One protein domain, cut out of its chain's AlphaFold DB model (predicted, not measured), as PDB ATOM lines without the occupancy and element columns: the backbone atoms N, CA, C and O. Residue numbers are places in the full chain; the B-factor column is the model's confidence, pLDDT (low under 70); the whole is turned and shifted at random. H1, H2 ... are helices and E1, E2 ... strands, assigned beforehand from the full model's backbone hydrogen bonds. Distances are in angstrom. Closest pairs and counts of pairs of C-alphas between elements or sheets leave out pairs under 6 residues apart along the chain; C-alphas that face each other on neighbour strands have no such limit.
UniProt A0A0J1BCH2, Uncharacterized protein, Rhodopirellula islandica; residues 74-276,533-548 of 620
ATOM      1  N   ALA A  74       3.240 -56.967 -35.622       96.06
ATOM      2  CA  ALA A  74       4.036 -55.790 -35.980       96.06
ATOM      3  C   ALA A  74       3.530 -54.510 -35.286       96.06
ATOM      4  O   ALA A  74       4.336 -53.705 -34.827       96.06
ATOM      5  N   GLU A  75       2.209 -54.366 -35.147       95.50
ATOM      6  CA  GLU A  75       1.566 -53.246 -34.454       95.50
ATOM      7  C   GLU A  75       1.887 -53.238 -32.956       95.50
ATOM      8  O   GLU A  75       2.409 -52.250 -32.447       95.50
ATOM      9  N   SER A  76       1.682 -54.358 -32.250       95.56
ATOM     10  CA  SER A  76       2.022 -54.445 -30.823       95.56
ATOM     11  C   SER A  76       3.523 -54.288 -30.566       95.56
ATOM     12  O   SER A  76       3.918 -53.737 -29.543       95.56
ATOM     13  N   ARG A  77       4.384 -54.728 -31.493       95.62
ATOM     14  CA  ARG A  77       5.831 -54.492 -31.411       95.62
ATOM     15  C   ARG A  77       6.165 -53.006 -31.551       95.62
ATOM     16  O   ARG A  77       6.955 -52.495 -30.761       95.62
ATOM     17  N   LEU A  78       5.567 -52.323 -32.528       93.38
ATOM     18  CA  LEU A  78       5.732 -50.883 -32.724       93.38
ATOM     19  C   LEU A  78       5.264 -50.108 -31.486       93.38
ATOM     20  O   LEU A  78       5.994 -49.258 -30.983       93.38
ATOM     21  N   GLN A  79       4.098 -50.468 -30.948       93.00
ATOM     22  CA  GLN A  79       3.547 -49.879 -29.732       93.00
ATOM     23  C   GLN A  79       4.461 -50.098 -28.517       93.00
ATOM     24  O   GLN A  79       4.710 -49.155 -27.767       93.00
ATOM     25  N   ALA A  80       5.024 -51.304 -28.349       93.19
ATOM     26  CA  ALA A  80       5.993 -51.586 -27.288       93.19
ATOM     27  C   ALA A  80       7.209 -50.651 -27.381       93.19
ATOM     28  O   ALA A  80       7.596 -50.032 -26.392       93.19
ATOM     29  N   MET A  81       7.784 -50.514 -28.582       93.19
ATOM     30  CA  MET A  81       8.932 -49.634 -28.816       93.19
ATOM     31  C   MET A  81       8.586 -48.165 -28.572       93.19
ATOM     32  O   MET A  81       9.393 -47.437 -27.998       93.19
ATOM     33  N   GLN A  82       7.388 -47.728 -28.965       90.50
ATOM     34  CA  GLN A  82       6.927 -46.362 -28.747       90.50
ATOM     35  C   GLN A  82       6.839 -46.024 -27.256       90.50
ATOM     36  O   GLN A  82       7.406 -45.012 -26.843       90.50
ATOM     37  N   ILE A  83       6.176 -46.874 -26.463       89.56
ATOM     38  CA  ILE A  83       6.057 -46.697 -25.007       89.56
ATOM     39  C   ILE A  83       7.454 -46.683 -24.383       89.56
ATOM     40  O   ILE A  83       7.829 -45.732 -23.706       89.56
ATOM     41  N   TRP A  84       8.284 -47.675 -24.708       91.38
ATOM     42  CA  TRP A  84       9.633 -47.774 -24.160       91.38
ATOM     43  C   TRP A  84      10.508 -46.553 -24.454       91.38
ATOM     44  O   TRP A  84      11.135 -46.009 -23.544       91.38
ATOM     45  N   TYR A  85      10.570 -46.097 -25.709       92.56
ATOM     46  CA  TYR A  85      11.372 -44.922 -26.045       92.56
ATOM     47  C   TYR A  85      10.831 -43.659 -25.372       92.56
ATOM     48  O   TYR A  85      11.623 -42.857 -24.880       92.56
ATOM     49  N   ASN A  86       9.507 -43.489 -25.292       88.75
ATOM     50  CA  ASN A  86       8.903 -42.342 -24.614       88.75
ATOM     51  C   ASN A  86       9.243 -42.305 -23.121       88.75
ATOM     52  O   ASN A  86       9.646 -41.247 -22.634       88.75
ATOM     53  N   GLU A  87       9.176 -43.442 -22.428       88.81
ATOM     54  CA  GLU A  87       9.534 -43.543 -21.011       88.81
ATOM     55  C   GLU A  87      11.015 -43.210 -20.790       88.81
ATOM     56  O   GLU A  87      11.378 -42.455 -19.881       88.81
ATOM     57  N   ARG A  88      11.899 -43.748 -21.643       92.31
ATOM     58  CA  ARG A  88      13.350 -43.509 -21.568       92.31
ATOM     59  C   ARG A  88      13.689 -42.047 -21.819       92.31
ATOM     60  O   ARG A  88      14.497 -41.476 -21.083       92.31
ATOM     61  N   ASP A  89      13.043 -41.438 -22.804       92.44
ATOM     62  CA  ASP A  89      13.204 -40.027 -23.126       92.44
ATOM     63  C   ASP A  89      12.661 -39.122 -22.030       92.44
ATOM     64  O   ASP A  89      13.350 -38.190 -21.620       92.44
ATOM     65  N   ALA A  90      11.470 -39.409 -21.504       86.44
ATOM     66  CA  ALA A  90      10.890 -38.662 -20.396       86.44
ATOM     67  C   ALA A  90      11.791 -38.737 -19.161       86.44
ATOM     68  O   ALA A  90      12.101 -37.709 -18.551       86.44
ATOM     69  N   LYS A  91      12.287 -39.933 -18.833       89.94
ATOM     70  CA  LYS A  91      13.200 -40.140 -17.711       89.94
ATOM     71  C   LYS A  91      14.508 -39.377 -17.902       89.94
ATOM     72  O   LYS A  91      14.892 -38.618 -17.013       89.94
ATOM     73  N   GLN A  92      15.180 -39.522 -19.048       92.56
ATOM     74  CA  GLN A  92      16.440 -38.817 -19.298       92.56
ATOM     75  C   GLN A  92      16.232 -37.299 -19.320       92.56
ATOM     76  O   GLN A  92      17.017 -36.565 -18.722       92.56
ATOM     77  N   PHE A  93      15.145 -36.828 -19.931       90.00
ATOM     78  CA  PHE A  93      14.788 -35.415 -19.963       90.00
ATOM     79  C   PHE A  93      14.588 -34.831 -18.559       90.00
ATOM     80  O   PHE A  93      15.111 -33.761 -18.247       90.00
ATOM     81  N   GLN A  94      13.897 -35.545 -17.671       84.62
ATOM     82  CA  GLN A  94      13.706 -35.102 -16.288       84.62
ATOM     83  C   GLN A  94      15.031 -35.030 -15.520       84.62
ATOM     84  O   GLN A  94      15.253 -34.074 -14.774       84.62
ATOM     85  N   MET A  95      15.951 -35.972 -15.765       89.38
ATOM     86  CA  MET A  95      17.298 -35.932 -15.184       89.38
ATOM     87  C   MET A  95      18.101 -34.720 -15.667       89.38
ATOM     88  O   MET A  95      18.792 -34.089 -14.875       89.38
ATOM     89  N   ILE A  96      18.031 -34.374 -16.956       89.75
ATOM     90  CA  ILE A  96      18.826 -33.266 -17.508       89.75
ATOM     91  C   ILE A  96      18.199 -31.890 -17.247       89.75
ATOM     92  O   ILE A  96      18.948 -30.924 -17.105       89.75
ATOM     93  N   ARG A  97      16.860 -31.780 -17.152       82.19
ATOM     94  CA  ARG A  97      16.104 -30.507 -17.083       82.19
ATOM     95  C   ARG A  97      16.647 -29.544 -16.029       82.19
ATOM     96  O   ARG A  97      16.739 -28.346 -16.281       82.19
ATOM     97  N   GLN A  98      17.037 -30.058 -14.865       79.94
ATOM     98  CA  GLN A  98      17.522 -29.244 -13.744       79.94
ATOM     99  C   GLN A  98      18.926 -28.661 -13.970       79.94
ATOM    100  O   GLN A  98      19.324 -27.714 -13.295       79.94
ATOM    101  N   HIS A  99      19.691 -29.213 -14.912       84.56
ATOM    102  CA  HIS A  99      21.100 -28.871 -15.118       84.56
ATOM    103  C   HIS A  99      21.338 -27.907 -16.280       84.56
ATOM    104  O   HIS A  99      22.442 -27.392 -16.451       84.56
ATOM    105  N   LEU A 100      20.304 -27.617 -17.060       80.19
ATOM    106  CA  LEU A 100      20.418 -26.843 -18.298       80.19
ATOM    107  C   LEU A 100      20.737 -25.375 -18.124       80.19
ATOM    108  O   LEU A 100      21.520 -24.878 -18.931       80.19
ATOM    109  N   PRO A 101      20.257 -24.680 -17.073       77.44
ATOM    110  CA  PRO A 101      20.749 -23.334 -16.808       77.44
ATOM    111  C   PRO A 101      22.278 -23.338 -16.649       77.44
ATOM    112  O   PRO A 101      22.984 -22.481 -17.176       77.44
ATOM    113  N   GLY A 102      22.807 -24.381 -15.999       79.62
ATOM    114  CA  GLY A 102      24.236 -24.552 -15.772       79.62
ATOM    115  C   GLY A 102      25.055 -24.807 -17.040       79.62
ATOM    116  O   GLY A 102      26.265 -24.590 -17.003       79.62
ATOM    117  N   MET A 103      24.448 -25.221 -18.161       84.62
ATOM    118  CA  MET A 103      25.170 -25.388 -19.432       84.62
ATOM    119  C   MET A 103      25.721 -24.062 -19.962       84.62
ATOM    120  O   MET A 103      26.790 -24.049 -20.566       84.62
ATOM    121  N   TYR A 104      25.034 -22.952 -19.692       81.12
ATOM    122  CA  TYR A 104      25.490 -21.613 -20.062       81.12
ATOM    123  C   TYR A 104      26.586 -21.096 -19.138       81.12
ATOM    124  O   TYR A 104      27.556 -20.487 -19.583       81.12
ATOM    125  N   GLU A 105      26.432 -21.334 -17.839       81.50
ATOM    126  CA  GLU A 105      27.347 -20.805 -16.829       81.50
ATOM    127  C   GLU A 105      28.645 -21.612 -16.745       81.50
ATOM    128  O   GLU A 105      29.731 -21.064 -16.557       81.50
ATOM    129  N   ARG A 106      28.516 -22.942 -16.787       87.12
ATOM    130  CA  ARG A 106      29.550 -23.913 -16.405       87.12
ATOM    131  C   ARG A 106      29.498 -25.161 -17.305       87.12
ATOM    132  O   ARG A 106      29.399 -26.279 -16.783       87.12
ATOM    133  N   PRO A 107      29.628 -25.011 -18.639       88.62
ATOM    134  CA  PRO A 107      29.438 -26.102 -19.601       88.62
ATOM    135  C   PRO A 107      30.284 -27.347 -19.303       88.62
ATOM    136  O   PRO A 107      29.774 -28.458 -19.397       88.62
ATOM    137  N   GLY A 108      31.544 -27.189 -18.874       86.31
ATOM    138  CA  GLY A 108      32.431 -28.328 -18.590       86.31
ATOM    139  C   GLY A 108      32.072 -29.122 -17.325       86.31
ATOM    140  O   GLY A 108      32.257 -30.334 -17.273       86.31
ATOM    141  N   ALA A 109      31.529 -28.468 -16.291       90.19
ATOM    142  CA  ALA A 109      31.088 -29.178 -15.087       90.19
ATOM    143  C   ALA A 109      29.790 -29.947 -15.362       90.19
ATOM    144  O   ALA A 109      29.663 -31.115 -14.991       90.19
ATOM    145  N   VAL A 110      28.852 -29.300 -16.058       92.31
ATOM    146  CA  VAL A 110      27.567 -29.904 -16.410       92.31
ATOM    147  C   VAL A 110      27.739 -31.036 -17.422       92.31
ATOM    148  O   VAL A 110      27.100 -32.073 -17.271       92.31
ATOM    149  N   SER A 111      28.657 -30.926 -18.386       93.88
ATOM    150  CA  SER A 111      28.870 -31.977 -19.389       93.88
ATOM    151  C   SER A 111      29.301 -33.318 -18.797       93.88
ATOM    152  O   SER A 111      28.932 -34.363 -19.327       93.88
ATOM    153  N   ARG A 112      30.048 -33.318 -17.685       93.94
ATOM    154  CA  ARG A 112      30.434 -34.556 -16.984       93.94
ATOM    155  C   ARG A 112      29.240 -35.228 -16.321       93.94
ATOM    156  O   ARG A 112      29.118 -36.443 -16.390       93.94
ATOM    157  N   LEU A 113      28.348 -34.442 -15.726       95.25
ATOM    158  CA  LEU A 113      27.103 -34.955 -15.163       95.25
ATOM    159  C   LEU A 113      26.188 -35.511 -16.262       95.25
ATOM    160  O   LEU A 113      25.690 -36.626 -16.140       95.25
ATOM    161  N   LEU A 114      26.033 -34.774 -17.367       95.75
ATOM    162  CA  LEU A 114      25.265 -35.224 -18.530       95.75
ATOM    163  C   LEU A 114      25.840 -36.509 -19.140       95.75
ATOM    164  O   LEU A 114      25.081 -37.365 -19.582       95.75
ATOM    165  N   LEU A 115      27.163 -36.689 -19.117       96.38
ATOM    166  CA  LEU A 115      27.800 -37.929 -19.555       96.38
ATOM    167  C   LEU A 115      27.413 -39.126 -18.670       96.38
ATOM    168  O   LEU A 115      27.193 -40.215 -19.194       96.38
ATOM    169  N   GLU A 116      27.310 -38.946 -17.352       96.69
ATOM    170  CA  GLU A 116      26.844 -40.012 -16.453       96.69
ATOM    171  C   GLU A 116      25.355 -40.322 -16.667       96.69
ATOM    172  O   GLU A 116      24.980 -41.490 -16.740       96.69
ATOM    173  N   ILE A 117      24.521 -39.300 -16.886       95.75
ATOM    174  CA  ILE A 117      23.105 -39.483 -17.252       95.75
ATOM    175  C   ILE A 117      22.982 -40.256 -18.577       95.75
ATOM    176  O   ILE A 117      22.199 -41.198 -18.679       95.75
ATOM    177  N   HIS A 118      23.798 -39.910 -19.575       96.31
ATOM    178  CA  HIS A 118      23.838 -40.591 -20.868       96.31
ATOM    179  C   HIS A 118      24.237 -42.067 -20.759       96.31
ATOM    180  O   HIS A 118      23.730 -42.896 -21.511       96.31
ATOM    181  N   LYS A 119      25.142 -42.416 -19.836       96.19
ATOM    182  CA  LYS A 119      25.504 -43.817 -19.567       96.19
ATOM    183  C   LYS A 119      24.389 -44.569 -18.846       96.19
ATOM    184  O   LYS A 119      24.222 -45.759 -19.087       96.19
ATOM    185  N   ALA A 120      23.662 -43.894 -17.957       96.06
ATOM    186  CA  ALA A 120      22.580 -44.493 -17.185       96.06
ATOM    187  C   ALA A 120      21.329 -44.780 -18.032       96.06
ATOM    188  O   ALA A 120      20.611 -45.737 -17.750       96.06
ATOM    189  N   ILE A 121      21.062 -43.954 -19.049       95.50
ATOM    190  CA  ILE A 121      19.927 -44.108 -19.969       95.50
ATOM    191  C   ILE A 121      20.446 -43.959 -21.404       95.50
ATOM    192  O   ILE A 121      20.286 -42.896 -22.005       95.50
ATOM    193  N   PRO A 122      21.137 -44.971 -21.950       94.75
ATOM    194  CA  PRO A 122      21.742 -44.877 -23.273       94.75
ATOM    195  C   PRO A 122      20.711 -44.862 -24.405       94.75
ATOM    196  O   PRO A 122      21.047 -44.466 -25.514       94.75
ATOM    197  N   GLU A 123      19.466 -45.260 -24.174       94.44
ATOM    198  CA  GLU A 123      18.440 -45.308 -25.218       94.44
ATOM    199  C   GLU A 123      18.034 -43.902 -25.673       94.44
ATOM    200  O   GLU A 123      17.793 -43.690 -26.857       94.44
ATOM    201  N   SER A 124      18.026 -42.932 -24.755       95.94
ATOM    202  CA  SER A 124      17.625 -41.556 -25.043       95.94
ATOM    203  C   SER A 124      18.804 -40.696 -25.542       95.94
ATOM    204  O   SER A 124      19.925 -40.807 -25.014       95.94
ATOM    205  N   PRO A 125      18.607 -39.830 -26.559       96.50
ATOM    206  CA  PRO A 125      19.702 -39.089 -27.186       96.50
ATOM    207  C   PRO A 125      20.097 -37.792 -26.462       96.50
ATOM    208  O   PRO A 125      21.232 -37.330 -26.628       96.50
ATOM    209  N   TYR A 126      19.209 -37.194 -25.664       94.88
ATOM    210  CA  TYR A 126      19.327 -35.803 -25.204       94.88
ATOM    211  C   TYR A 126      20.616 -35.517 -24.424       94.88
ATOM    212  O   TYR A 126      21.389 -34.622 -24.774       94.88
ATOM    213  N   ALA A 127      20.901 -36.321 -23.398       96.19
ATOM    214  CA  ALA A 127      22.074 -36.150 -22.548       96.19
ATOM    215  C   ALA A 127      23.381 -36.309 -23.338       96.19
ATOM    216  O   ALA A 127      24.359 -35.625 -23.048       96.19
ATOM    217  N   GLY A 128      23.393 -37.168 -24.365       97.38
ATOM    218  CA  GLY A 128      24.561 -37.376 -25.224       97.38
ATOM    219  C   GLY A 128      24.880 -36.158 -26.079       97.38
ATOM    220  O   GLY A 128      26.033 -35.729 -26.139       97.38
ATOM    221  N   ILE A 129      23.850 -35.566 -26.688       97.19
ATOM    222  CA  ILE A 129      23.988 -34.351 -27.501       97.19
ATOM    223  C   ILE A 129      24.517 -33.211 -26.633       97.19
ATOM    224  O   ILE A 129      25.493 -32.549 -26.989       97.19
ATOM    225  N   TRP A 130      23.921 -33.016 -25.459       95.12
ATOM    226  CA  TRP A 130      24.254 -31.892 -24.588       95.12
ATOM    227  C   TRP A 130      25.601 -32.069 -23.888       95.12
ATOM    228  O   TRP A 130      26.370 -31.111 -23.795       95.12
ATOM    229  N   ALA A 131      25.955 -33.294 -23.489       97.00
ATOM    230  CA  ALA A 131      27.311 -33.615 -23.047       97.00
ATOM    231  C   ALA A 131      28.332 -33.335 -24.158       97.00
ATOM    232  O   ALA A 131      29.375 -32.738 -23.892       97.00
ATOM    233  N   GLY A 132      28.018 -33.701 -25.406       97.56
ATOM    234  CA  GLY A 132      28.841 -33.400 -26.576       97.56
ATOM    235  C   GLY A 132      29.092 -31.900 -26.741       97.56
ATOM    236  O   GLY A 132      30.248 -31.481 -26.855       97.56
ATOM    237  N   VAL A 133      28.043 -31.079 -26.682       96.88
ATOM    238  CA  VAL A 133      28.162 -29.612 -26.745       96.88
ATOM    239  C   VAL A 133      28.991 -29.073 -25.579       96.88
ATOM    240  O   VAL A 133      29.955 -28.339 -25.801       96.88
ATOM    241  N   GLY A 134      28.682 -29.474 -24.346       95.88
ATOM    242  CA  GLY A 134      29.369 -28.975 -23.154       95.88
ATOM    243  C   GLY A 134      30.845 -29.378 -23.084       95.88
ATOM    244  O   GLY A 134      31.671 -28.582 -22.650       95.88
ATOM    245  N   LEU A 135      31.218 -30.555 -23.597       97.06
ATOM    246  CA  LEU A 135      32.621 -30.959 -23.746       97.06
ATOM    247  C   LEU A 135      33.344 -30.137 -24.815       97.06
ATOM    248  O   LEU A 135      34.501 -29.756 -24.621       97.06
ATOM    249  N   SER A 136      32.675 -29.838 -25.931       97.12
ATOM    250  CA  SER A 136      33.258 -29.004 -26.982       97.12
ATOM    251  C   SER A 136      33.450 -27.563 -26.511       97.12
ATOM    252  O   SER A 136      34.526 -26.999 -26.694       97.12
ATOM    253  N   GLU A 137      32.442 -26.958 -25.885       95.44
ATOM    254  CA  GLU A 137      32.489 -25.549 -25.489       95.44
ATOM    255  C   GLU A 137      33.167 -25.322 -24.132       95.44
ATOM    256  O   GLU A 137      33.961 -24.395 -23.960       95.44
ATOM    257  N   GLY A 138      32.919 -26.187 -23.156       93.81
ATOM    258  CA  GLY A 138      33.501 -26.080 -21.822       93.81
ATOM    259  C   GLY A 138      34.969 -26.481 -21.777       93.81
ATOM    260  O   GLY A 138      35.783 -25.746 -21.222       93.81
ATOM    261  N   GLU A 139      35.318 -27.612 -22.393       95.00
ATOM    262  CA  GLU A 139      36.643 -28.235 -22.242       95.00
ATOM    263  C   GLU A 139      37.474 -28.268 -23.535       95.00
ATOM    264  O   GLU A 139      38.641 -28.649 -23.494       95.00
ATOM    265  N   ASN A 140      36.904 -27.879 -24.683       96.19
ATOM    266  CA  ASN A 140      37.509 -28.067 -26.011       96.19
ATOM    267  C   ASN A 140      37.872 -29.529 -26.328       96.19
ATOM    268  O   ASN A 140      38.791 -29.797 -27.102       96.19
ATOM    269  N   ASN A 141      37.164 -30.496 -25.737       97.12
ATOM    270  CA  ASN A 141      37.401 -31.915 -25.978       97.12
ATOM    271  C   ASN A 141      36.641 -32.373 -27.234       97.12
ATOM    272  O   ASN A 141      35.566 -32.973 -27.160       97.12
ATOM    273  N   LEU A 142      37.193 -32.028 -28.400       97.19
ATOM    274  CA  LEU A 142      36.536 -32.208 -29.700       97.19
ATOM    275  C   LEU A 142      36.327 -33.681 -30.063       97.19
ATOM    276  O   LEU A 142      35.286 -34.030 -30.604       97.19
ATOM    277  N   GLU A 143      37.279 -34.547 -29.720       97.56
ATOM    278  CA  GLU A 143      37.226 -35.971 -30.064       97.56
ATOM    279  C   GLU A 143      36.116 -36.706 -29.300       97.56
ATOM    280  O   GLU A 143      35.300 -37.416 -29.892       97.56
ATOM    281  N   LEU A 144      36.033 -36.497 -27.981       97.38
ATOM    282  CA  LEU A 144      34.966 -37.098 -27.182       97.38
ATOM    283  C   LEU A 144      33.599 -36.510 -27.550       97.38
ATOM    284  O   LEU A 144      32.622 -37.251 -27.645       97.38
ATOM    285  N   SER A 145      33.542 -35.202 -27.810       97.94
ATOM    286  CA  SER A 145      32.332 -34.523 -28.282       97.94
ATOM    287  C   SER A 145      31.812 -35.122 -29.596       97.94
ATOM    288  O   SER A 145      30.657 -35.545 -29.659       97.94
ATOM    289  N   LYS A 146      32.680 -35.256 -30.610       98.31
ATOM    290  CA  LYS A 146      32.369 -35.875 -31.910       98.31
ATOM    291  C   LYS A 146      31.818 -37.288 -31.737       98.31
ATOM    292  O   LYS A 146      30.797 -37.627 -32.331       98.31
ATOM    293  N   ARG A 147      32.451 -38.097 -30.881       98.12
ATOM    294  CA  ARG A 147      32.013 -39.469 -30.589       98.12
ATOM    295  C   ARG A 147      30.609 -39.520 -29.988       98.12
ATOM    296  O   ARG A 147      29.798 -40.317 -30.448       98.12
ATOM    297  N   LEU A 148      30.322 -38.693 -28.982       97.94
ATOM    298  CA  LEU A 148      29.007 -38.660 -28.331       97.94
ATOM    299  C   LEU A 148      27.909 -38.193 -29.288       97.94
ATOM    300  O   LEU A 148      26.838 -38.793 -29.324       97.94
ATOM    301  N   LEU A 149      28.191 -37.173 -30.103       98.38
ATOM    302  CA  LEU A 149      27.245 -36.672 -31.101       98.38
ATOM    303  C   LEU A 149      26.941 -37.729 -32.167       98.38
ATOM    304  O   LEU A 149      25.775 -37.969 -32.461       98.38
ATOM    305  N   LEU A 150      27.958 -38.424 -32.688       98.31
ATOM    306  CA  LEU A 150      27.761 -39.531 -33.630       98.31
ATOM    307  C   LEU A 150      26.963 -40.689 -33.012       98.31
ATOM    308  O   LEU A 150      26.119 -41.275 -33.685       98.31
ATOM    309  N   GLN A 151      27.201 -41.013 -31.736       97.62
ATOM    310  CA  GLN A 151      26.414 -42.024 -31.024       97.62
ATOM    311  C   GLN A 151      24.950 -41.604 -30.880       97.62
ATOM    312  O   GLN A 151      24.071 -42.423 -31.129       97.62
ATOM    313  N   ALA A 152      24.681 -40.350 -30.509       97.62
ATOM    314  CA  ALA A 152      23.320 -39.837 -30.391       97.62
ATOM    315  C   ALA A 152      22.596 -39.808 -31.747       97.62
ATOM    316  O   ALA A 152      21.467 -40.274 -31.835       97.62
ATOM    317  N   ILE A 153      23.271 -39.352 -32.808       98.25
ATOM    318  CA  ILE A 153      22.759 -39.369 -34.187       98.25
ATOM    319  C   ILE A 153      22.372 -40.791 -34.601       98.25
ATOM    320  O   ILE A 153      21.231 -41.018 -34.983       98.25
ATOM    321  N   LYS A 154      23.286 -41.760 -34.448       98.00
ATOM    322  CA  LYS A 154      23.026 -43.158 -34.819       98.00
ATOM    323  C   LYS A 154      21.832 -43.743 -34.058       98.00
ATOM    324  O   LYS A 154      21.090 -44.549 -34.605       98.00
ATOM    325  N   ARG A 155      21.657 -43.365 -32.788       96.06
ATOM    326  CA  ARG A 155      20.508 -43.800 -31.981       96.06
ATOM    327  C   ARG A 155      19.208 -43.203 -32.492       96.06
ATOM    328  O   ARG A 155      18.246 -43.943 -32.630       96.06
ATOM    329  N   ILE A 156      19.189 -41.905 -32.794       97.00
ATOM    330  CA  ILE A 156      18.004 -41.260 -33.364       97.00
ATOM    331  C   ILE A 156      17.641 -41.909 -34.700       97.00
ATOM    332  O   ILE A 156      16.486 -42.259 -34.898       97.00
ATOM    333  N   GLU A 157      18.616 -42.143 -35.579       97.31
ATOM    334  CA  GLU A 157      18.392 -42.812 -36.867       97.31
ATOM    335  C   GLU A 157      17.816 -44.225 -36.680       97.31
ATOM    336  O   GLU A 157      16.808 -44.555 -37.296       97.31
ATOM    337  N   ALA A 158      18.360 -45.020 -35.753       96.06
ATOM    338  CA  ALA A 158      17.815 -46.343 -35.427       96.06
ATOM    339  C   ALA A 158      16.384 -46.278 -34.859       96.06
ATOM    340  O   ALA A 158      15.563 -47.153 -35.123       96.06
ATOM    341  N   GLN A 159      16.050 -45.237 -34.093       95.31
ATOM    342  CA  GLN A 159      14.675 -45.019 -33.643       95.31
ATOM    343  C   GLN A 159      13.759 -44.574 -34.790       95.31
ATOM    344  O   GLN A 159      12.599 -44.978 -34.815       95.31
ATOM    345  N   GLN A 160      14.262 -43.789 -35.748       95.75
ATOM    346  CA  GLN A 160      13.521 -43.361 -36.937       95.75
ATOM    347  C   GLN A 160      13.235 -44.507 -37.913       95.75
ATOM    348  O   GLN A 160      12.206 -44.478 -38.584       95.75
ATOM    349  N   GLU A 161      14.091 -45.533 -37.957       95.25
ATOM    350  CA  GLU A 161      13.822 -46.780 -38.691       95.25
ATOM    351  C   GLU A 161      12.579 -47.507 -38.156       95.25
ATOM    352  O   GLU A 161      11.854 -48.140 -38.922       95.25
ATOM    353  N   VAL A 162      12.310 -47.398 -36.850       92.31
ATOM    354  CA  VAL A 162      11.116 -47.970 -36.209       92.31
ATOM    355  C   VAL A 162       9.934 -46.997 -36.275       92.31
ATOM    356  O   VAL A 162       8.805 -47.412 -36.522       92.31
ATOM    357  N   MET A 163      10.182 -45.704 -36.057       93.00
ATOM    358  CA  MET A 163       9.170 -44.649 -35.979       93.00
ATOM    359  C   MET A 163       9.602 -43.423 -36.786       93.00
ATOM    360  O   MET A 163      10.303 -42.540 -36.283       93.00
ATOM    361  N   ALA A 164       9.151 -43.359 -38.039       92.62
ATOM    362  CA  ALA A 164       9.491 -42.278 -38.955       92.62
ATOM    363  C   ALA A 164       9.200 -40.894 -38.344       92.62
ATOM    364  O   ALA A 164       8.134 -40.655 -37.779       92.62
ATOM    365  N   GLY A 165      10.162 -39.977 -38.462       88.00
ATOM    366  CA  GLY A 165      10.038 -38.604 -37.964       88.00
ATOM    367  C   GLY A 165      10.230 -38.427 -36.453       88.00
ATOM    368  O   GLY A 165      10.162 -37.297 -35.969       88.00
ATOM    369  N   ARG A 166      10.504 -39.491 -35.681       91.69
ATOM    370  CA  ARG A 166      10.875 -39.329 -34.269       91.69
ATOM    371  C   ARG A 166      12.164 -38.513 -34.161       91.69
ATOM    372  O   ARG A 166      13.125 -38.786 -34.871       91.69
ATOM    373  N   HIS A 167      12.208 -37.550 -33.245       93.06
ATOM    374  CA  HIS A 167      13.401 -36.747 -32.962       93.06
ATOM    375  C   HIS A 167      13.952 -35.937 -34.152       93.06
ATOM    376  O   HIS A 167      15.152 -35.669 -34.195       93.06
ATOM    377  N   SER A 168      13.128 -35.562 -35.133       92.62
ATOM    378  CA  SER A 168      13.585 -34.820 -36.319       92.62
ATOM    379  C   SER A 168      14.313 -33.517 -35.965       92.62
ATOM    380  O   SER A 168      15.407 -33.255 -36.472       92.62
ATOM    381  N   MET A 169      13.773 -32.728 -35.029       90.25
ATOM    382  CA  MET A 169      14.411 -31.484 -34.587       90.25
ATOM    383  C   MET A 169      15.679 -31.762 -33.770       90.25
ATOM    384  O   MET A 169      16.715 -31.119 -33.960       90.25
ATOM    385  N   THR A 170      15.627 -32.770 -32.900       94.25
ATOM    386  CA  THR A 170      16.774 -33.220 -32.099       94.25
ATOM    387  C   THR A 170      17.925 -33.715 -32.989       94.25
ATOM    388  O   THR A 170      19.096 -33.450 -32.702       94.25
ATOM    389  N   LEU A 171      17.614 -34.404 -34.094       96.38
ATOM    390  CA  LEU A 171      18.582 -34.878 -35.081       96.38
ATOM    391  C   LEU A 171      19.226 -33.706 -35.819       96.38
ATOM    392  O   LEU A 171      20.455 -33.641 -35.893       96.38
ATOM    393  N   ALA A 172      18.421 -32.749 -36.290       95.44
ATOM    394  CA  ALA A 172      18.915 -31.528 -36.924       95.44
ATOM    395  C   ALA A 172      19.865 -30.757 -35.992       95.44
ATOM    396  O   ALA A 172      20.944 -30.320 -36.405       95.44
ATOM    397  N   SER A 173      19.514 -30.673 -34.709       95.38
ATOM    398  CA  SER A 173      20.332 -30.069 -33.658       95.38
ATOM    399  C   SER A 173      21.657 -30.810 -33.436       95.38
ATOM    400  O   SER A 173      22.736 -30.207 -33.477       95.38
ATOM    401  N   ALA A 174      21.622 -32.140 -33.312       97.75
ATOM    402  CA  ALA A 174      22.824 -32.965 -33.189       97.75
ATOM    403  C   ALA A 174      23.759 -32.825 -34.404       97.75
ATOM    404  O   ALA A 174      24.978 -32.716 -34.246       97.75
ATOM    405  N   ARG A 175      23.188 -32.773 -35.613       98.19
ATOM    406  CA  ARG A 175      23.903 -32.577 -36.880       98.19
ATOM    407  C   ARG A 175      24.513 -31.178 -36.988       98.19
ATOM    408  O   ARG A 175      25.674 -31.067 -37.390       98.19
ATOM    409  N   ASN A 176      23.812 -30.131 -36.550       98.12
ATOM    410  CA  ASN A 176      24.398 -28.797 -36.411       98.12
ATOM    411  C   ASN A 176      25.612 -28.825 -35.475       98.12
ATOM    412  O   ASN A 176      26.700 -28.371 -35.827       98.12
ATOM    413  N   ASN A 177      25.451 -29.411 -34.290       98.38
ATOM    414  CA  ASN A 177      26.503 -29.443 -33.279       98.38
ATOM    415  C   ASN A 177      27.731 -30.225 -33.751       98.38
ATOM    416  O   ASN A 177      28.861 -29.786 -33.529       98.38
ATOM    417  N   LEU A 178      27.525 -31.341 -34.454       98.56
ATOM    418  CA  LEU A 178      28.602 -32.101 -35.085       98.56
ATOM    419  C   LEU A 178      29.326 -31.266 -36.149       98.56
ATOM    420  O   LEU A 178      30.554 -31.308 -36.218       98.56
ATOM    421  N   GLY A 179      28.590 -30.461 -36.921       98.19
ATOM    422  CA  GLY A 179      29.168 -29.529 -37.884       98.19
ATOM    423  C   GLY A 179      30.052 -28.470 -37.222       98.19
ATOM    424  O   GLY A 179      31.186 -28.261 -37.646       98.19
ATOM    425  N   VAL A 180      29.599 -27.873 -36.115       98.06
ATOM    426  CA  VAL A 180      30.412 -26.926 -35.330       98.06
ATOM    427  C   VAL A 180      31.676 -27.597 -34.778       98.06
ATOM    428  O   VAL A 180      32.763 -27.023 -34.855       98.06
ATOM    429  N   VAL A 181      31.575 -28.827 -34.259       98.19
ATOM    430  CA  VAL A 181      32.742 -29.597 -33.786       98.19
ATOM    431  C   VAL A 181      33.730 -29.864 -34.924       98.19
ATOM    432  O   VAL A 181      34.930 -29.659 -34.735       98.19
ATOM    433  N   ALA A 182      33.246 -30.255 -36.104       97.69
ATOM    434  CA  ALA A 182      34.076 -30.471 -37.286       97.69
ATOM    435  C   ALA A 182      34.790 -29.180 -37.724       97.69
ATOM    436  O   ALA A 182      35.998 -29.198 -37.955       97.69
ATOM    437  N   LEU A 183      34.106 -28.028 -37.724       96.31
ATOM    438  CA  LEU A 183      34.754 -26.741 -38.010       96.31
ATOM    439  C   LEU A 183      35.864 -26.414 -37.011       96.31
ATOM    440  O   LEU A 183      36.927 -25.953 -37.417       96.31
ATOM    441  N   LYS A 184      35.677 -26.704 -35.719       95.31
ATOM    442  CA  LYS A 184      36.732 -26.528 -34.702       95.31
ATOM    443  C   LYS A 184      37.928 -27.455 -34.920       95.31
ATOM    444  O   LYS A 184      39.035 -27.105 -34.517       95.31
ATOM    445  N   GLN A 185      37.714 -28.601 -35.563       95.44
ATOM    446  CA  GLN A 185      38.765 -29.506 -36.035       95.44
ATOM    447  C   GLN A 185      39.357 -29.092 -37.395       95.44
ATOM    448  O   GLN A 185      40.221 -29.793 -37.907       95.44
ATOM    449  N   GLN A 186      38.930 -27.955 -37.962       93.62
ATOM    450  CA  GLN A 186      39.300 -27.478 -39.302       93.62
ATOM    451  C   GLN A 186      38.854 -28.431 -40.430       93.62
ATOM    452  O   GLN A 186      39.401 -28.432 -41.529       93.62
ATOM    453  N   GLU A 187      37.809 -29.222 -40.180       95.56
ATOM    454  CA  GLU A 187      37.221 -30.179 -41.116       95.56
ATOM    455  C   GLU A 187      35.995 -29.563 -41.829       95.56
ATOM    456  O   GLU A 187      34.844 -29.853 -41.497       95.56
ATOM    457  N   ALA A 188      36.232 -28.707 -42.831       95.62
ATOM    458  CA  ALA A 188      35.176 -27.982 -43.560       95.62
ATOM    459  C   ALA A 188      34.137 -28.897 -44.227       95.62
ATOM    460  O   ALA A 188      32.932 -28.663 -44.142       95.62
ATOM    461  N   ASN A 189      34.616 -29.944 -44.907       96.56
ATOM    462  CA  ASN A 189      33.770 -30.838 -45.693       96.56
ATOM    463  C   ASN A 189      32.840 -31.668 -44.790       96.56
ATOM    464  O   ASN A 189      31.630 -31.618 -45.011       96.56
ATOM    465  N   PRO A 190      33.335 -32.348 -43.730       98.06
ATOM    466  CA  PRO A 190      32.461 -32.981 -42.742       98.06
ATOM    467  C   PRO A 190      31.460 -32.020 -42.104       98.06
ATOM    468  O   PRO A 190      30.313 -32.406 -41.883       98.06
ATOM    469  N   ALA A 191      31.855 -30.767 -41.848       97.88
ATOM    470  CA  ALA A 191      30.935 -29.772 -41.314       97.88
ATOM    471  C   ALA A 191      29.786 -29.460 -42.278       97.88
ATOM    472  O   ALA A 191      28.625 -29.549 -41.883       97.88
ATOM    473  N   ALA A 192      30.099 -29.160 -43.542       97.75
ATOM    474  CA  ALA A 192      29.097 -28.891 -44.571       97.75
ATOM    475  C   ALA A 192      28.141 -30.075 -44.759       97.75
ATOM    476  O   ALA A 192      26.928 -29.884 -44.738       97.75
ATOM    477  N   SER A 193      28.672 -31.299 -44.865       98.06
ATOM    478  CA  SER A 193      27.851 -32.511 -44.967       98.06
ATOM    479  C   SER A 193      26.941 -32.698 -43.752       98.06
ATOM    480  O   SER A 193      25.779 -33.060 -43.910       98.06
ATOM    481  N   SER A 194      27.440 -32.420 -42.543       98.44
ATOM    482  CA  SER A 194      26.630 -32.502 -41.328       98.44
ATOM    483  C   SER A 194      25.513 -31.459 -41.322       98.44
ATOM    484  O   SER A 194      24.378 -31.794 -40.998       98.44
ATOM    485  N   PHE A 195      25.789 -30.218 -41.729       98.12
ATOM    486  CA  PHE A 195      24.762 -29.180 -41.803       98.12
ATOM    487  C   PHE A 195      23.682 -29.480 -42.851       98.12
ATOM    488  O   PHE A 195      22.498 -29.352 -42.546       98.12
ATOM    489  N   ILE A 196      24.073 -29.935 -44.048       97.81
ATOM    490  CA  ILE A 196      23.139 -30.353 -45.106       97.81
ATOM    491  C   ILE A 196      22.224 -31.474 -44.595       97.81
ATOM    492  O   ILE A 196      21.004 -31.368 -44.710       97.81
ATOM    493  N   ALA A 197      22.797 -32.501 -43.958       97.94
ATOM    494  CA  ALA A 197      22.024 -33.589 -43.360       97.94
ATOM    495  C   ALA A 197      21.078 -33.093 -42.251       97.94
ATOM    496  O   ALA A 197      19.970 -33.601 -42.114       97.94
ATOM    497  N   GLY A 198      21.488 -32.078 -41.481       96.56
ATOM    498  CA  GLY A 198      20.638 -31.448 -40.470       96.56
ATOM    499  C   GLY A 198      19.399 -30.783 -41.073       96.56
ATOM    500  O   GLY A 198      18.297 -30.997 -40.575       96.56
ATOM    501  N   VAL A 199      19.551 -30.052 -42.182       95.44
ATOM    502  CA  VAL A 199      18.409 -29.456 -42.901       95.44
ATOM    503  C   VAL A 199      17.491 -30.539 -43.465       95.44
ATOM    504  O   VAL A 199      16.280 -30.424 -43.366       95.44
ATOM    505  N   GLN A 200      18.053 -31.619 -44.008       95.38
ATOM    506  CA  GLN A 200      17.269 -32.721 -44.576       95.38
ATOM    507  C   GLN A 200      16.497 -33.531 -43.522       95.38
ATOM    508  O   GLN A 200      15.511 -34.180 -43.860       95.38
ATOM    509  N   SER A 201      16.932 -33.506 -42.258       93.81
ATOM    510  CA  SER A 201      16.280 -34.241 -41.166       93.81
ATOM    511  C   SER A 201      15.056 -33.556 -40.551       93.81
ATOM    512  O   SER A 201      14.370 -34.187 -39.753       93.81
ATOM    513  N   SER A 202      14.774 -32.291 -40.885       89.19
ATOM    514  CA  SER A 202      13.670 -31.521 -40.298       89.19
ATOM    515  C   SER A 202      12.928 -30.715 -41.361       89.19
ATOM    516  O   SER A 202      13.545 -30.131 -42.246       89.19
ATOM    517  N   ASN A 203      11.602 -30.625 -41.239       81.00
ATOM    518  CA  ASN A 203      10.788 -29.780 -42.119       81.00
ATOM    519  C   ASN A 203      11.020 -28.285 -41.861       81.00
ATOM    520  O   ASN A 203      10.856 -27.478 -42.767       81.00
ATOM    521  N   VAL A 204      11.406 -27.928 -40.634       82.56
ATOM    522  CA  VAL A 204      11.689 -26.550 -40.221       82.56
ATOM    523  C   VAL A 204      13.168 -26.439 -39.877       82.56
ATOM    524  O   VAL A 204      13.679 -27.174 -39.025       82.56
ATOM    525  N   VAL A 205      13.864 -25.509 -40.527       85.38
ATOM    526  CA  VAL A 205      15.282 -25.244 -40.269       85.38
ATOM    527  C   VAL A 205      15.420 -24.208 -39.162       85.38
ATOM    528  O   VAL A 205      14.880 -23.099 -39.249       85.38
ATOM    529  N   SER A 206      16.174 -24.556 -38.115       87.19
ATOM    530  CA  SER A 206      16.483 -23.608 -37.047       87.19
ATOM    531  C   SER A 206      17.351 -22.471 -37.583       87.19
ATOM    532  O   SER A 206      18.272 -22.678 -38.378       87.19
ATOM    533  N   ALA A 207      17.094 -21.251 -37.112       87.69
ATOM    534  CA  ALA A 207      17.856 -20.082 -37.547       87.69
ATOM    535  C   ALA A 207      19.357 -20.201 -37.214       87.69
ATOM    536  O   ALA A 207      20.195 -19.644 -37.916       87.69
ATOM    537  N   VAL A 208      19.712 -20.967 -36.174       92.38
ATOM    538  CA  VAL A 208      21.105 -21.279 -35.815       92.38
ATOM    539  C   VAL A 208      21.788 -22.147 -36.874       92.38
ATOM    540  O   VAL A 208      22.925 -21.861 -37.254       92.38
ATOM    541  N   LEU A 209      21.109 -23.191 -37.359       94.88
ATOM    542  CA  LEU A 209      21.644 -24.061 -38.407       94.88
ATOM    543  C   LEU A 209      21.807 -23.288 -39.722       94.88
ATOM    544  O   LEU A 209      22.880 -23.336 -40.326       94.88
ATOM    545  N   GLU A 210      20.790 -22.515 -40.116       94.50
ATOM    546  CA  GLU A 210      20.857 -21.628 -41.286       94.50
ATOM    547  C   GLU A 210      22.048 -20.657 -41.176       94.50
ATOM    548  O   GLU A 210      22.862 -20.553 -42.096       94.50
ATOM    549  N   HIS A 211      22.194 -19.992 -40.028       94.69
ATOM    550  CA  HIS A 211      23.276 -19.043 -39.760       94.69
ATOM    551  C   HIS A 211      24.664 -19.684 -39.849       94.69
ATOM    552  O   HIS A 211      25.545 -19.164 -40.533       94.69
ATOM    553  N   ASN A 212      24.872 -20.843 -39.220       96.56
ATOM    554  CA  ASN A 212      26.151 -21.551 -39.292       96.56
ATOM    555  C   ASN A 212      26.502 -21.975 -40.728       96.56
ATOM    556  O   ASN A 212      27.663 -21.875 -41.135       96.56
ATOM    557  N   MET A 213      25.510 -22.413 -41.511       96.31
ATOM    558  CA  MET A 213      25.693 -22.736 -42.929       96.31
ATOM    559  C   MET A 213      26.084 -21.500 -43.742       96.31
ATOM    560  O   MET A 213      27.029 -21.559 -44.531       96.31
ATOM    561  N   GLN A 214      25.404 -20.370 -43.527       94.75
ATOM    562  CA  GLN A 214      25.723 -19.104 -44.187       94.75
ATOM    563  C   GLN A 214      27.144 -18.643 -43.860       94.75
ATOM    564  O   GLN A 214      27.894 -18.291 -44.773       94.75
ATOM    565  N   LEU A 215      27.557 -18.718 -42.590       94.31
ATOM    566  CA  LEU A 215      28.924 -18.391 -42.182       94.31
ATOM    567  C   LEU A 215      29.963 -19.279 -42.873       94.31
ATOM    568  O   LEU A 215      30.978 -18.770 -43.358       94.31
ATOM    569  N   LEU A 216      29.718 -20.590 -42.969       94.75
ATOM    570  CA  LEU A 216      30.620 -21.505 -43.674       94.75
ATOM    571  C   LEU A 216      30.718 -21.157 -45.170       94.75
ATOM    572  O   LEU A 216      31.823 -21.076 -45.710       94.75
ATOM    573  N   ALA A 217      29.587 -20.874 -45.822       92.50
ATOM    574  CA  ALA A 217      29.541 -20.480 -47.231       92.50
ATOM    575  C   ALA A 217      30.274 -19.156 -47.511       92.50
ATOM    576  O   ALA A 217      30.906 -18.997 -48.560       92.50
ATOM    577  N   GLN A 218      30.183 -18.199 -46.582       89.88
ATOM    578  CA  GLN A 218      30.829 -16.890 -46.683       89.88
ATOM    579  C   GLN A 218      32.337 -16.975 -46.437       89.88
ATOM    580  O   GLN A 218      33.107 -16.362 -47.179       89.88
ATOM    581  N   THR A 219      32.775 -17.757 -45.446       83.19
ATOM    582  CA  THR A 219      34.194 -17.858 -45.056       83.19
ATOM    583  C   THR A 219      35.067 -18.370 -46.207       83.19
ATOM    584  O   THR A 219      36.150 -17.838 -46.443       83.19
ATOM    585  N   ASP A 220      34.560 -19.316 -47.003       72.88
ATOM    586  CA  ASP A 220      35.253 -19.854 -48.185       72.88
ATOM    587  C   ASP A 220      35.512 -18.785 -49.272       72.88
ATOM    588  O   ASP A 220      36.463 -18.862 -50.049       72.88
ATOM    589  N   SER A 221      34.702 -17.722 -49.322       70.94
ATOM    590  CA  SER A 221      34.884 -16.635 -50.294       70.94
ATOM    591  C   SER A 221      36.009 -15.654 -49.936       70.94
ATOM    592  O   SER A 221      36.562 -15.010 -50.829       70.94
ATOM    593  N   GLN A 222      36.391 -15.553 -48.657       70.31
ATOM    594  CA  GLN A 222      37.273 -14.488 -48.161       70.31
ATOM    595  C   GLN A 222      38.784 -14.799 -48.251       70.31
ATOM    596  O   GLN A 222      39.601 -14.028 -47.754       70.31
ATOM    597  N   ARG A 223      39.197 -15.878 -48.940       53.97
ATOM    598  CA  ARG A 223      40.608 -16.263 -49.224       53.97
ATOM    599  C   ARG A 223      41.540 -16.436 -48.011       53.97
ATOM    600  O   ARG A 223      42.720 -16.737 -48.199       53.97
ATOM    601  N   SER A 224      41.062 -16.305 -46.776       59.59
ATOM    602  CA  SER A 224      41.805 -16.750 -45.599       59.59
ATOM    603  C   SER A 224      41.791 -18.277 -45.603       59.59
ATOM    604  O   SER A 224      40.800 -18.867 -45.189       59.59
ATOM    605  N   GLY A 225      42.845 -18.921 -46.112       66.25
ATOM    606  CA  GLY A 225      42.955 -20.381 -46.290       66.25
ATOM    607  C   GLY A 225      42.964 -21.220 -45.001       66.25
ATOM    608  O   GLY A 225      43.700 -22.193 -44.914       66.25
ATOM    609  N   LEU A 226      42.203 -20.825 -43.979       78.38
ATOM    610  CA  LEU A 226      42.003 -21.561 -42.733       78.38
ATOM    611  C   LEU A 226      41.066 -22.760 -42.918       78.38
ATOM    612  O   LEU A 226      41.183 -23.734 -42.184       78.38
ATOM    613  N   ILE A 227      40.112 -22.664 -43.846       85.81
ATOM    614  CA  ILE A 227      39.059 -23.653 -44.073       85.81
ATOM    615  C   ILE A 227      38.862 -23.742 -45.588       85.81
ATOM    616  O   ILE A 227      38.530 -22.739 -46.211       85.81
ATOM    617  N   GLU A 228      39.098 -24.915 -46.176       89.62
ATOM    618  CA  GLU A 228      38.897 -25.164 -47.609       89.62
ATOM    619  C   GLU A 228      37.655 -26.035 -47.799       89.62
ATOM    620  O   GLU A 228      37.631 -27.196 -47.378       89.62
ATOM    621  N   LEU A 229      36.610 -25.470 -48.409       93.19
ATOM    622  CA  LEU A 229      35.374 -26.189 -48.698       93.19
ATOM    623  C   LEU A 229      35.386 -26.702 -50.141       93.19
ATOM    624  O   LEU A 229      35.611 -25.953 -51.090       93.19
ATOM    625  N   ALA A 230      35.091 -27.988 -50.328       94.69
ATOM    626  CA  ALA A 230      35.001 -28.569 -51.660       94.69
ATOM    627  C   ALA A 230      33.909 -27.851 -52.488       94.69
ATOM    628  O   ALA A 230      32.770 -27.749 -52.018       94.69
ATOM    629  N   PRO A 231      34.182 -27.435 -53.745       93.25
ATOM    630  CA  PRO A 231      33.225 -26.678 -54.559       93.25
ATOM    631  C   PRO A 231      31.858 -27.358 -54.712       93.25
ATOM    632  O   PRO A 231      30.828 -26.690 -54.703       93.25
ATOM    633  N   ARG A 232      31.836 -28.696 -54.792       96.19
ATOM    634  CA  ARG A 232      30.594 -29.484 -54.837       96.19
ATOM    635  C   ARG A 232      29.742 -29.280 -53.582       96.19
ATOM    636  O   ARG A 232      28.558 -28.990 -53.709       96.19
ATOM    637  N   LEU A 233      30.342 -29.414 -52.397       95.56
ATOM    638  CA  LEU A 233      29.635 -29.255 -51.123       95.56
ATOM    639  C   LEU A 233      29.193 -27.809 -50.908       95.56
ATOM    640  O   LEU A 233      28.141 -27.582 -50.327       95.56
ATOM    641  N   ARG A 234      29.950 -26.832 -51.419       93.81
ATOM    642  CA  ARG A 234      29.531 -25.427 -51.414       93.81
ATOM    643  C   ARG A 234      28.252 -25.213 -52.220       93.81
ATOM    644  O   ARG A 234      27.322 -24.590 -51.716       93.81
ATOM    645  N   SER A 235      28.203 -25.724 -53.449       95.06
ATOM    646  CA  SER A 235      27.003 -25.636 -54.286       95.06
ATOM    647  C   SER A 235      25.815 -26.340 -53.635       95.06
ATOM    648  O   SER A 235      24.728 -25.778 -53.593       95.06
ATOM    649  N   GLU A 236      26.031 -27.536 -53.084       96.94
ATOM    650  CA  GLU A 236      24.996 -28.301 -52.382       96.94
ATOM    651  C   GLU A 236      24.466 -27.544 -51.159       96.94
ATOM    652  O   GLU A 236      23.261 -27.359 -51.032       96.94
ATOM    653  N   LEU A 237      25.354 -26.994 -50.329       95.25
ATOM    654  CA  LEU A 237      24.999 -26.204 -49.152       95.25
ATOM    655  C   LEU A 237      24.163 -24.965 -49.512       95.25
ATOM    656  O   LEU A 237      23.189 -24.667 -48.823       95.25
ATOM    657  N   LEU A 238      24.506 -24.259 -50.595       94.50
ATOM    658  CA  LEU A 238      23.739 -23.102 -51.074       94.50
ATOM    659  C   LEU A 238      22.361 -23.497 -51.619       94.50
ATOM    660  O   LEU A 238      21.386 -22.795 -51.363       94.50
ATOM    661  N   VAL A 239      22.271 -24.618 -52.343       96.38
ATOM    662  CA  VAL A 239      20.991 -25.155 -52.830       96.38
ATOM    663  C   VAL A 239      20.103 -25.551 -51.654       96.38
ATOM    664  O   VAL A 239      18.944 -25.150 -51.612       96.38
ATOM    665  N   THR A 240      20.654 -26.265 -50.670       95.69
ATOM    666  CA  THR A 240      19.933 -26.668 -49.458       95.69
ATOM    667  C   THR A 240      19.429 -25.461 -48.665       95.69
ATOM    668  O   THR A 240      18.280 -25.466 -48.232       95.69
ATOM    669  N   LEU A 241      20.240 -24.405 -48.519       91.44
ATOM    670  CA  LEU A 241      19.815 -23.150 -47.886       91.44
ATOM    671  C   LEU A 241      18.672 -22.465 -48.640       91.44
ATOM    672  O   LEU A 241      17.757 -21.946 -48.013       91.44
ATOM    673  N   ALA A 242      18.719 -22.454 -49.973       91.75
ATOM    674  CA  ALA A 242      17.689 -21.813 -50.787       91.75
ATOM    675  C   ALA A 242      16.340 -22.553 -50.742       91.75
ATOM    676  O   ALA A 242      15.303 -21.928 -50.946       91.75
ATOM    677  N   SER A 243      16.351 -23.865 -50.488       91.06
ATOM    678  CA  SER A 243      15.143 -24.695 -50.377       91.06
ATOM    679  C   SER A 243      14.603 -24.845 -48.953       91.06
ATOM    680  O   SER A 243      13.530 -25.413 -48.779       91.06
ATOM    681  N   ALA A 244      15.358 -24.418 -47.940       88.50
ATOM    682  CA  ALA A 244      14.991 -24.594 -46.541       88.50
ATOM    683  C   ALA A 244      13.779 -23.730 -46.159       88.50
ATOM    684  O   ALA A 244      13.784 -22.522 -46.403       88.50
ATOM    685  N   ASP A 245      12.787 -24.323 -45.489       82.06
ATOM    686  CA  ASP A 245      11.756 -23.555 -44.789       82.06
ATOM    687  C   ASP A 245      12.333 -23.070 -43.454       82.06
ATOM    688  O   ASP A 245      12.509 -23.822 -42.488       82.06
ATOM    689  N   VAL A 246      12.769 -21.815 -43.454       75.69
ATOM    690  CA  VAL A 246      13.477 -21.208 -42.333       75.69
ATOM    691  C   VAL A 246      12.474 -20.638 -41.342       75.69
ATOM    692  O   VAL A 246      11.541 -19.928 -41.718       75.69
ATOM    693  N   SER A 247      12.740 -20.859 -40.052       68.00
ATOM    694  CA  SER A 247      12.028 -20.182 -38.972       68.00
ATOM    695  C   SER A 247      11.839 -18.680 -39.232       68.00
ATOM    696  O   SER A 247      12.794 -17.931 -39.456       68.00
ATOM    697  N   THR A 248      10.593 -18.217 -39.133       54.19
ATOM    698  CA  THR A 248      10.256 -16.792 -39.284       54.19
ATOM    699  C   THR A 248      10.873 -15.914 -38.188       54.19
ATOM    700  O   THR A 248      11.077 -14.717 -38.401       54.19
ATOM    701  N   SER A 249      11.235 -16.492 -37.038       60.12
ATOM    702  CA  SER A 249      11.964 -15.801 -35.978       60.12
ATOM    703  C   SER A 249      13.472 -15.916 -36.219       60.12
ATOM    704  O   SER A 249      14.106 -16.895 -35.819       60.12
ATOM    705  N   LYS A 250      14.072 -14.907 -36.857       66.44
ATOM    706  CA  LYS A 250      15.534 -14.811 -36.983       66.44
ATOM    707  C   LYS A 250      16.115 -14.062 -35.777       66.44
ATOM    708  O   LYS A 250      15.982 -12.834 -35.727       66.44
ATOM    709  N   PRO A 251      16.746 -14.743 -34.797       71.88
ATOM    710  CA  PRO A 251      17.502 -14.051 -33.766       71.88
ATOM    711  C   PRO A 251      18.623 -13.234 -34.417       71.88
ATOM    712  O   PRO A 251      19.186 -13.619 -35.441       71.88
ATOM    713  N   ASN A 252      18.959 -12.092 -33.820       75.75
ATOM    714  CA  ASN A 252      20.100 -11.299 -34.265       75.75
ATOM    715  C   ASN A 252      21.403 -11.975 -33.805       75.75
ATOM    716  O   ASN A 252      21.897 -11.705 -32.709       75.75
ATOM    717  N   LEU A 253      21.915 -12.899 -34.618       85.50
ATOM    718  CA  LEU A 253      23.122 -13.669 -34.333       85.50
ATOM    719  C   LEU A 253      24.374 -12.904 -34.771       85.50
ATOM    720  O   LEU A 253      24.473 -12.426 -35.899       85.50
ATOM    721  N   LYS A 254      25.368 -12.820 -33.882       88.50
ATOM    722  CA  LYS A 254      26.705 -12.310 -34.237       88.50
ATOM    723  C   LYS A 254      27.384 -13.247 -35.241       88.50
ATOM    724  O   LYS A 254      27.058 -14.430 -35.279       88.50
ATOM    725  N   GLU A 255      28.400 -12.761 -35.953       89.38
ATOM    726  CA  GLU A 255      29.300 -13.566 -36.804       89.38
ATOM    727  C   GLU A 255      30.179 -14.523 -35.965       89.38
ATOM    728  O   GLU A 255      31.387 -14.342 -35.771       89.38
ATOM    729  N   SER A 256      29.528 -15.528 -35.393       92.00
ATOM    730  CA  SER A 256      30.077 -16.569 -34.535       92.00
ATOM    731  C   SER A 256      29.347 -17.878 -34.814       92.00
ATOM    732  O   SER A 256      28.225 -17.868 -35.319       92.00
ATOM    733  N   LEU A 257      29.989 -18.999 -34.499       95.00
ATOM    734  CA  LEU A 257      29.353 -20.312 -34.595       95.00
ATOM    735  C   LEU A 257      28.503 -20.548 -33.349       95.00
ATOM    736  O   LEU A 257      28.925 -20.201 -32.248       95.00
ATOM    737  N   TYR A 258      27.351 -21.189 -33.508       95.56
ATOM    738  CA  TYR A 258      26.469 -21.509 -32.386       95.56
ATOM    739  C   TYR A 258      26.127 -22.995 -32.356       95.56
ATOM    740  O   TYR A 258      25.770 -23.597 -33.367       95.56
ATOM    741  N   TYR A 259      26.190 -23.588 -31.174       95.81
ATOM    742  CA  TYR A 259      25.525 -24.855 -30.910       95.81
ATOM    743  C   TYR A 259      24.031 -24.599 -30.745       95.81
ATOM    744  O   TYR A 259      23.653 -23.579 -30.169       95.81
ATOM    745  N   THR A 260      23.197 -25.522 -31.212       92.44
ATOM    746  CA  THR A 260      21.774 -25.558 -30.855       92.44
ATOM    747  C   THR A 260      21.546 -26.703 -29.881       92.44
ATOM    748  O   THR A 260      22.211 -27.733 -29.925       92.44
ATOM    749  N   LEU A 261      20.641 -26.499 -28.945       86.94
ATOM    750  CA  LEU A 261      20.175 -27.478 -27.987       86.94
ATOM    751  C   LEU A 261      18.680 -27.709 -28.192       86.94
ATOM    752  O   LEU A 261      18.007 -28.070 -27.239       86.94
ATOM    753  N   ASP A 262      18.168 -27.497 -29.406       86.06
ATOM    754  CA  ASP A 262      16.781 -27.804 -29.754       86.06
ATOM    755  C   ASP A 262      16.560 -29.321 -29.695       86.06
ATOM    756  O   ASP A 262      17.441 -30.102 -30.074       86.06
ATOM    757  N   PHE A 263      15.405 -29.738 -29.181       87.19
ATOM    758  CA  PHE A 263      15.017 -31.141 -29.050       87.19
ATOM    759  C   PHE A 263      13.495 -31.278 -29.014       87.19
ATOM    760  O   PHE A 263      12.777 -30.386 -28.564       87.19
ATOM    761  N   ASP A 264      13.019 -32.426 -29.463       86.31
ATOM    762  CA  ASP A 264      11.613 -32.794 -29.446       86.31
ATOM    763  C   ASP A 264      11.223 -33.154 -28.008       86.31
ATOM    764  O   ASP A 264      11.863 -33.996 -27.383       86.31
ATOM    765  N   LEU A 265      10.200 -32.507 -27.447       81.06
ATOM    766  CA  LEU A 265       9.784 -32.783 -26.070       81.06
ATOM    767  C   LEU A 265       9.225 -34.216 -25.947       81.06
ATOM    768  O   LEU A 265       8.358 -34.601 -26.736       81.06
ATOM    769  N   PRO A 266       9.653 -35.006 -24.944       81.12
ATOM    770  CA  PRO A 266       9.069 -36.320 -24.703       81.12
ATOM    771  C   PRO A 266       7.590 -36.216 -24.314       81.12
ATOM    772  O   PRO A 266       7.233 -35.477 -23.394       81.12
ATOM    773  N   ILE A 267       6.748 -37.014 -24.979       70.25
ATOM    774  CA  ILE A 267       5.280 -37.027 -24.824       70.25
ATOM    775  C   ILE A 267       4.870 -37.239 -23.354       70.25
ATOM    776  O   ILE A 267       4.000 -36.540 -22.835       70.25
ATOM    777  N   GLU A 268       5.541 -38.160 -22.661       64.06
ATOM    778  CA  GLU A 268       5.176 -38.627 -21.315       64.06
ATOM    779  C   GLU A 268       5.740 -37.783 -20.165       64.06
ATOM    780  O   GLU A 268       5.352 -37.967 -19.014       64.06
ATOM    781  N   ALA A 269       6.608 -36.798 -20.428       53.84
ATOM    782  CA  ALA A 269       7.209 -35.974 -19.371       53.84
ATOM    783  C   ALA A 269       6.247 -34.934 -18.749       53.84
ATOM    784  O   ALA A 269       6.701 -33.957 -18.153       53.84
ATOM    785  N   GLY A 270       4.931 -35.117 -18.899       50.09
ATOM    786  CA  GLY A 270       3.890 -34.192 -18.442       50.09
ATOM    787  C   GLY A 270       3.673 -32.974 -19.350       50.09
ATOM    788  O   GLY A 270       2.736 -32.215 -19.115       50.09
ATOM    789  N   ALA A 271       4.487 -32.807 -20.398       48.56
ATOM    790  CA  ALA A 271       4.335 -31.742 -21.391       48.56
ATOM    791  C   ALA A 271       3.186 -32.031 -22.374       48.56
ATOM    792  O   ALA A 271       2.427 -31.130 -22.719       48.56
ATOM    793  N   GLY A 272       2.977 -33.296 -22.767       48.19
ATOM    794  CA  GLY A 272       1.897 -33.672 -23.691       48.19
ATOM    795  C   GLY A 272       0.495 -33.337 -23.169       48.19
ATOM    796  O   GLY A 272      -0.338 -32.854 -23.924       48.19
ATOM    797  N   ASN A 273       0.263 -33.481 -21.859       47.62
ATOM    798  CA  ASN A 273      -1.033 -33.197 -21.223       47.62
ATOM    799  C   ASN A 273      -1.283 -31.702 -20.952       47.62
ATOM    800  O   ASN A 273      -2.287 -31.334 -20.340       47.62
ATOM    801  N   ARG A 274      -0.364 -30.820 -21.336       59.16
ATOM    802  CA  ARG A 274      -0.526 -29.364 -21.208       59.16
ATOM    803  C   ARG A 274      -0.343 -28.646 -22.539       59.16
ATOM    804  O   ARG A 274      -0.716 -27.484 -22.636       59.16
ATOM    805  N   LYS A 275       0.176 -29.347 -23.547       68.69
ATOM    806  CA  LYS A 275       0.369 -28.887 -24.914       68.69
ATOM    807  C   LYS A 275      -0.961 -28.484 -25.554       68.69
ATOM    808  O   LYS A 275      -1.889 -29.286 -25.616       68.69
ATOM    809  N   ILE A 276      -1.034 -27.250 -26.042       73.06
ATOM    810  CA  ILE A 276      -2.112 -26.826 -26.941       73.06
ATOM    811  C   ILE A 276      -1.634 -27.106 -28.364       73.06
ATOM    812  O   ILE A 276      -0.621 -26.555 -28.786       73.06
ATOM    813  N   VAL A 533       3.306 -25.950 -21.877       49.16
ATOM    814  CA  VAL A 533       2.147 -25.736 -22.768       49.16
ATOM    815  C   VAL A 533       2.528 -25.605 -24.247       49.16
ATOM    816  O   VAL A 533       1.671 -25.708 -25.123       49.16
ATOM    817  N   ALA A 534       3.810 -25.373 -24.540       55.28
ATOM    818  CA  ALA A 534       4.255 -25.192 -25.913       55.28
ATOM    819  C   ALA A 534       4.263 -26.518 -26.656       55.28
ATOM    820  O   ALA A 534       4.744 -27.541 -26.164       55.28
ATOM    821  N   ASP A 535       3.751 -26.458 -27.867       49.94
ATOM    822  CA  ASP A 535       3.590 -27.608 -28.712       49.94
ATOM    823  C   ASP A 535       4.912 -28.016 -29.394       49.94
ATOM    824  O   ASP A 535       5.153 -29.203 -29.625       49.94
ATOM    825  N   GLY A 536       5.838 -27.068 -29.559       50.47
ATOM    826  CA  GLY A 536       7.192 -27.335 -30.038       50.47
ATOM    827  C   GLY A 536       7.215 -27.784 -31.496       50.47
ATOM    828  O   GLY A 536       8.207 -28.368 -31.928       50.47
ATOM    829  N   THR A 537       6.118 -27.571 -32.231       44.97
ATOM    830  CA  THR A 537       6.033 -27.842 -33.671       44.97
ATOM    831  C   THR A 537       6.615 -26.694 -34.484       44.97
ATOM    832  O   THR A 537       7.062 -26.894 -35.614       44.97
ATOM    833  N   GLY A 538       6.676 -25.507 -33.892       46.97
ATOM    834  CA  GLY A 538       7.317 -24.332 -34.430       46.97
ATOM    835  C   GLY A 538       8.629 -23.994 -33.727       46.97
ATOM    836  O   GLY A 538       8.949 -24.457 -32.630       46.97
ATOM    837  N   PRO A 539       9.430 -23.153 -34.384       45.69
ATOM    838  CA  PRO A 539      10.743 -22.771 -33.908       45.69
ATOM    839  C   PRO A 539      10.602 -21.785 -32.744       45.69
ATOM    840  O   PRO A 539      10.598 -20.572 -32.941       45.69
ATOM    841  N   SER A 540      10.503 -22.289 -31.515       51.38
ATOM    842  CA  SER A 540      10.812 -21.471 -30.337       51.38
ATOM    843  C   SER A 540      12.239 -20.926 -30.467       51.38
ATOM    844  O   SER A 540      13.070 -21.592 -31.088       51.38
ATOM    845  N   GLU A 541      12.550 -19.753 -29.892       57.59
ATOM    846  CA  GLU A 541      13.934 -19.250 -29.834       57.59
ATOM    847  C   GLU A 541      14.889 -20.385 -29.448       57.59
ATOM    848  O   GLU A 541      14.830 -20.878 -28.321       57.59
ATOM    849  N   SER A 542      15.728 -20.814 -30.397       63.31
ATOM    850  CA  SER A 542      16.568 -21.989 -30.205       63.31
ATOM    851  C   SER A 542      17.414 -21.835 -28.950       63.31
ATOM    852  O   SER A 542      18.045 -20.791 -28.737       63.31
ATOM    853  N   LEU A 543      17.475 -22.882 -28.129       76.38
ATOM    854  CA  LEU A 543      18.366 -22.877 -26.976       76.38
ATOM    855  C   LEU A 543      19.798 -22.982 -27.508       76.38
ATOM    856  O   LEU A 543      20.266 -24.058 -27.850       76.38
ATOM    857  N   MET A 544      20.491 -21.858 -27.652       87.81
ATOM    858  CA  MET A 544      21.772 -21.806 -28.359       87.81
ATOM    859  C   MET A 544      22.941 -21.467 -27.445       87.81
ATOM    860  O   MET A 544      22.791 -20.656 -26.537       87.81
ATOM    861  N   ILE A 545      24.117 -22.035 -27.709       89.88
ATOM    862  CA  ILE A 545      25.370 -21.694 -27.021       89.88
ATOM    863  C   ILE A 545      26.349 -21.152 -28.059       89.88
ATOM    864  O   ILE A 545      26.679 -21.841 -29.021       89.88
ATOM    865  N   GLU A 546      26.828 -19.923 -27.867       92.75
ATOM    866  CA  GLU A 546      27.880 -19.355 -28.715       92.75
ATOM    867  C   GLU A 546      29.185 -20.140 -28.524       92.75
ATOM    868  O   GLU A 546      29.639 -20.339 -27.396       92.75
ATOM    869  N   ASN A 547      29.814 -20.568 -29.619       94.31
ATOM    870  CA  ASN A 547      31.154 -21.132 -29.565       94.31
ATOM    871  C   ASN A 547      32.164 -20.012 -29.308       94.31
ATOM    872  O   ASN A 547      32.420 -19.177 -30.178       94.31
ATOM    873  N   THR A 548      32.813 -20.039 -28.148       94.25
ATOM    874  CA  THR A 548      33.812 -19.021 -27.801       94.25
ATOM    875  C   THR A 548      35.241 -19.478 -28.075       94.25
ATOM    876  O   THR A 548      36.181 -18.712 -27.878       94.25
TER     877      THR A 548
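What this domain is: This is residues 74 to 276 and 533 to 548 of the 620 residues of an uncharacterized protein of Rhodopirellula islandica (UniProt A0A0J1BCH2). What does the model look like? A small two-stranded sheet, E1 and E2, packs through E1 on one side of an up-and-down bundle of six helices, H4 to H9, each running against the one before it, with H6 in its middle. At one end H3 packs on H4, and the long H1 meets both with its residues 89 to 96. What are its make-up and size? The printed part has 219 residues, with nine named helices, H1 to H9, then two antiparallel named strands; its class is mostly helix. It is compact, with a radius of gyration of the C-alphas of 17.0 A, and spans 55 by 37 by 31 A.

How they stand to each other: What is near the sheet? E1, residues 258 to 260, and E2, residues 544 to 546, are antiparallel neighbours, with N 259 and O 545 within hydrogen-bond range at 2.8 A. E1 and H6, residues 168 to 184, have their closest C-alphas at Tyr 259 and Asn 177, 5.3 A apart; for E1 and H8, residues 207 to 222, they are those of Tyr 258 and Val 208, 6.4 A apart. What does H6 touch? It forms hairpins with H7, residues 188 to 200, at a shallow tilt of 10 degrees, closest C-alphas Gly 179 and Ala 191, 3.9 A, and with H5, residues 142 to 162, closest C-alphas Ala 174 and Leu 149, 6.1 A. H9, residues 231 to 243, touches H7, the same way, closest C-alphas Leu 237 and Ile 196, 6.1 A. What lies beyond H5? H4, residues 126 to 139, forms hairpins with H5, closest C-alphas Gly 132 and Ser 145, 4.0 A, and with H3, residues 107 to 120, closest C-alphas Gly 138 and Gly 108, 4.1 A. H1, residues 74 to 97, touches H4 with residues 89 to 96 alone, closest C-alphas Ile 96 and Ala 127, 6.7 A. H2, residues 101 to 105, and H3 only just touch, with 3 pairs of C-alphas within 8 A, and only at the corner, closest C-alphas Met 103 and Val 110, 5.9 A. How are the helix backbones? Each O i to N i+4 pair is within hydrogen-bond range in H1, H4, H6, H7 and H9, against 8 of 10 in H3, 16 of 17 in H5, 9 of 12 in H8 and 0 of 1 in H2, where 2 of 2 O i to N i+3 pairs are.

Where its parts are: Where are the strands? E1, 6.4 A long, begins at C-alpha 258 (26.469, -21.509, -32.386), and E2, 6.6 A long, ends at C-alpha 546 (27.880, -19.355, -28.715). Where are the longer helices? H1 begins at C-alpha 74 (4.036, -55.790, -35.980) and is 33.8 A long; H5 measures 30.6 A, H6 24.6 A and H8 22.8 A.

The domain as a whole: How far does it reach? The two C-alphas farthest apart, those of Ser 76 and Arg 223, are 57.3 A apart. Where is it cut or unsure? Residues 277 to 532 are not printed, and C-alphas 276 and 533 are 6.1 A apart; of the links printed whole, H9 to E1 is long, with 14 residues. The pLDDT is under 70 at residues 223 to 225, 247 to 250, 268 to 275 and 533 to 542.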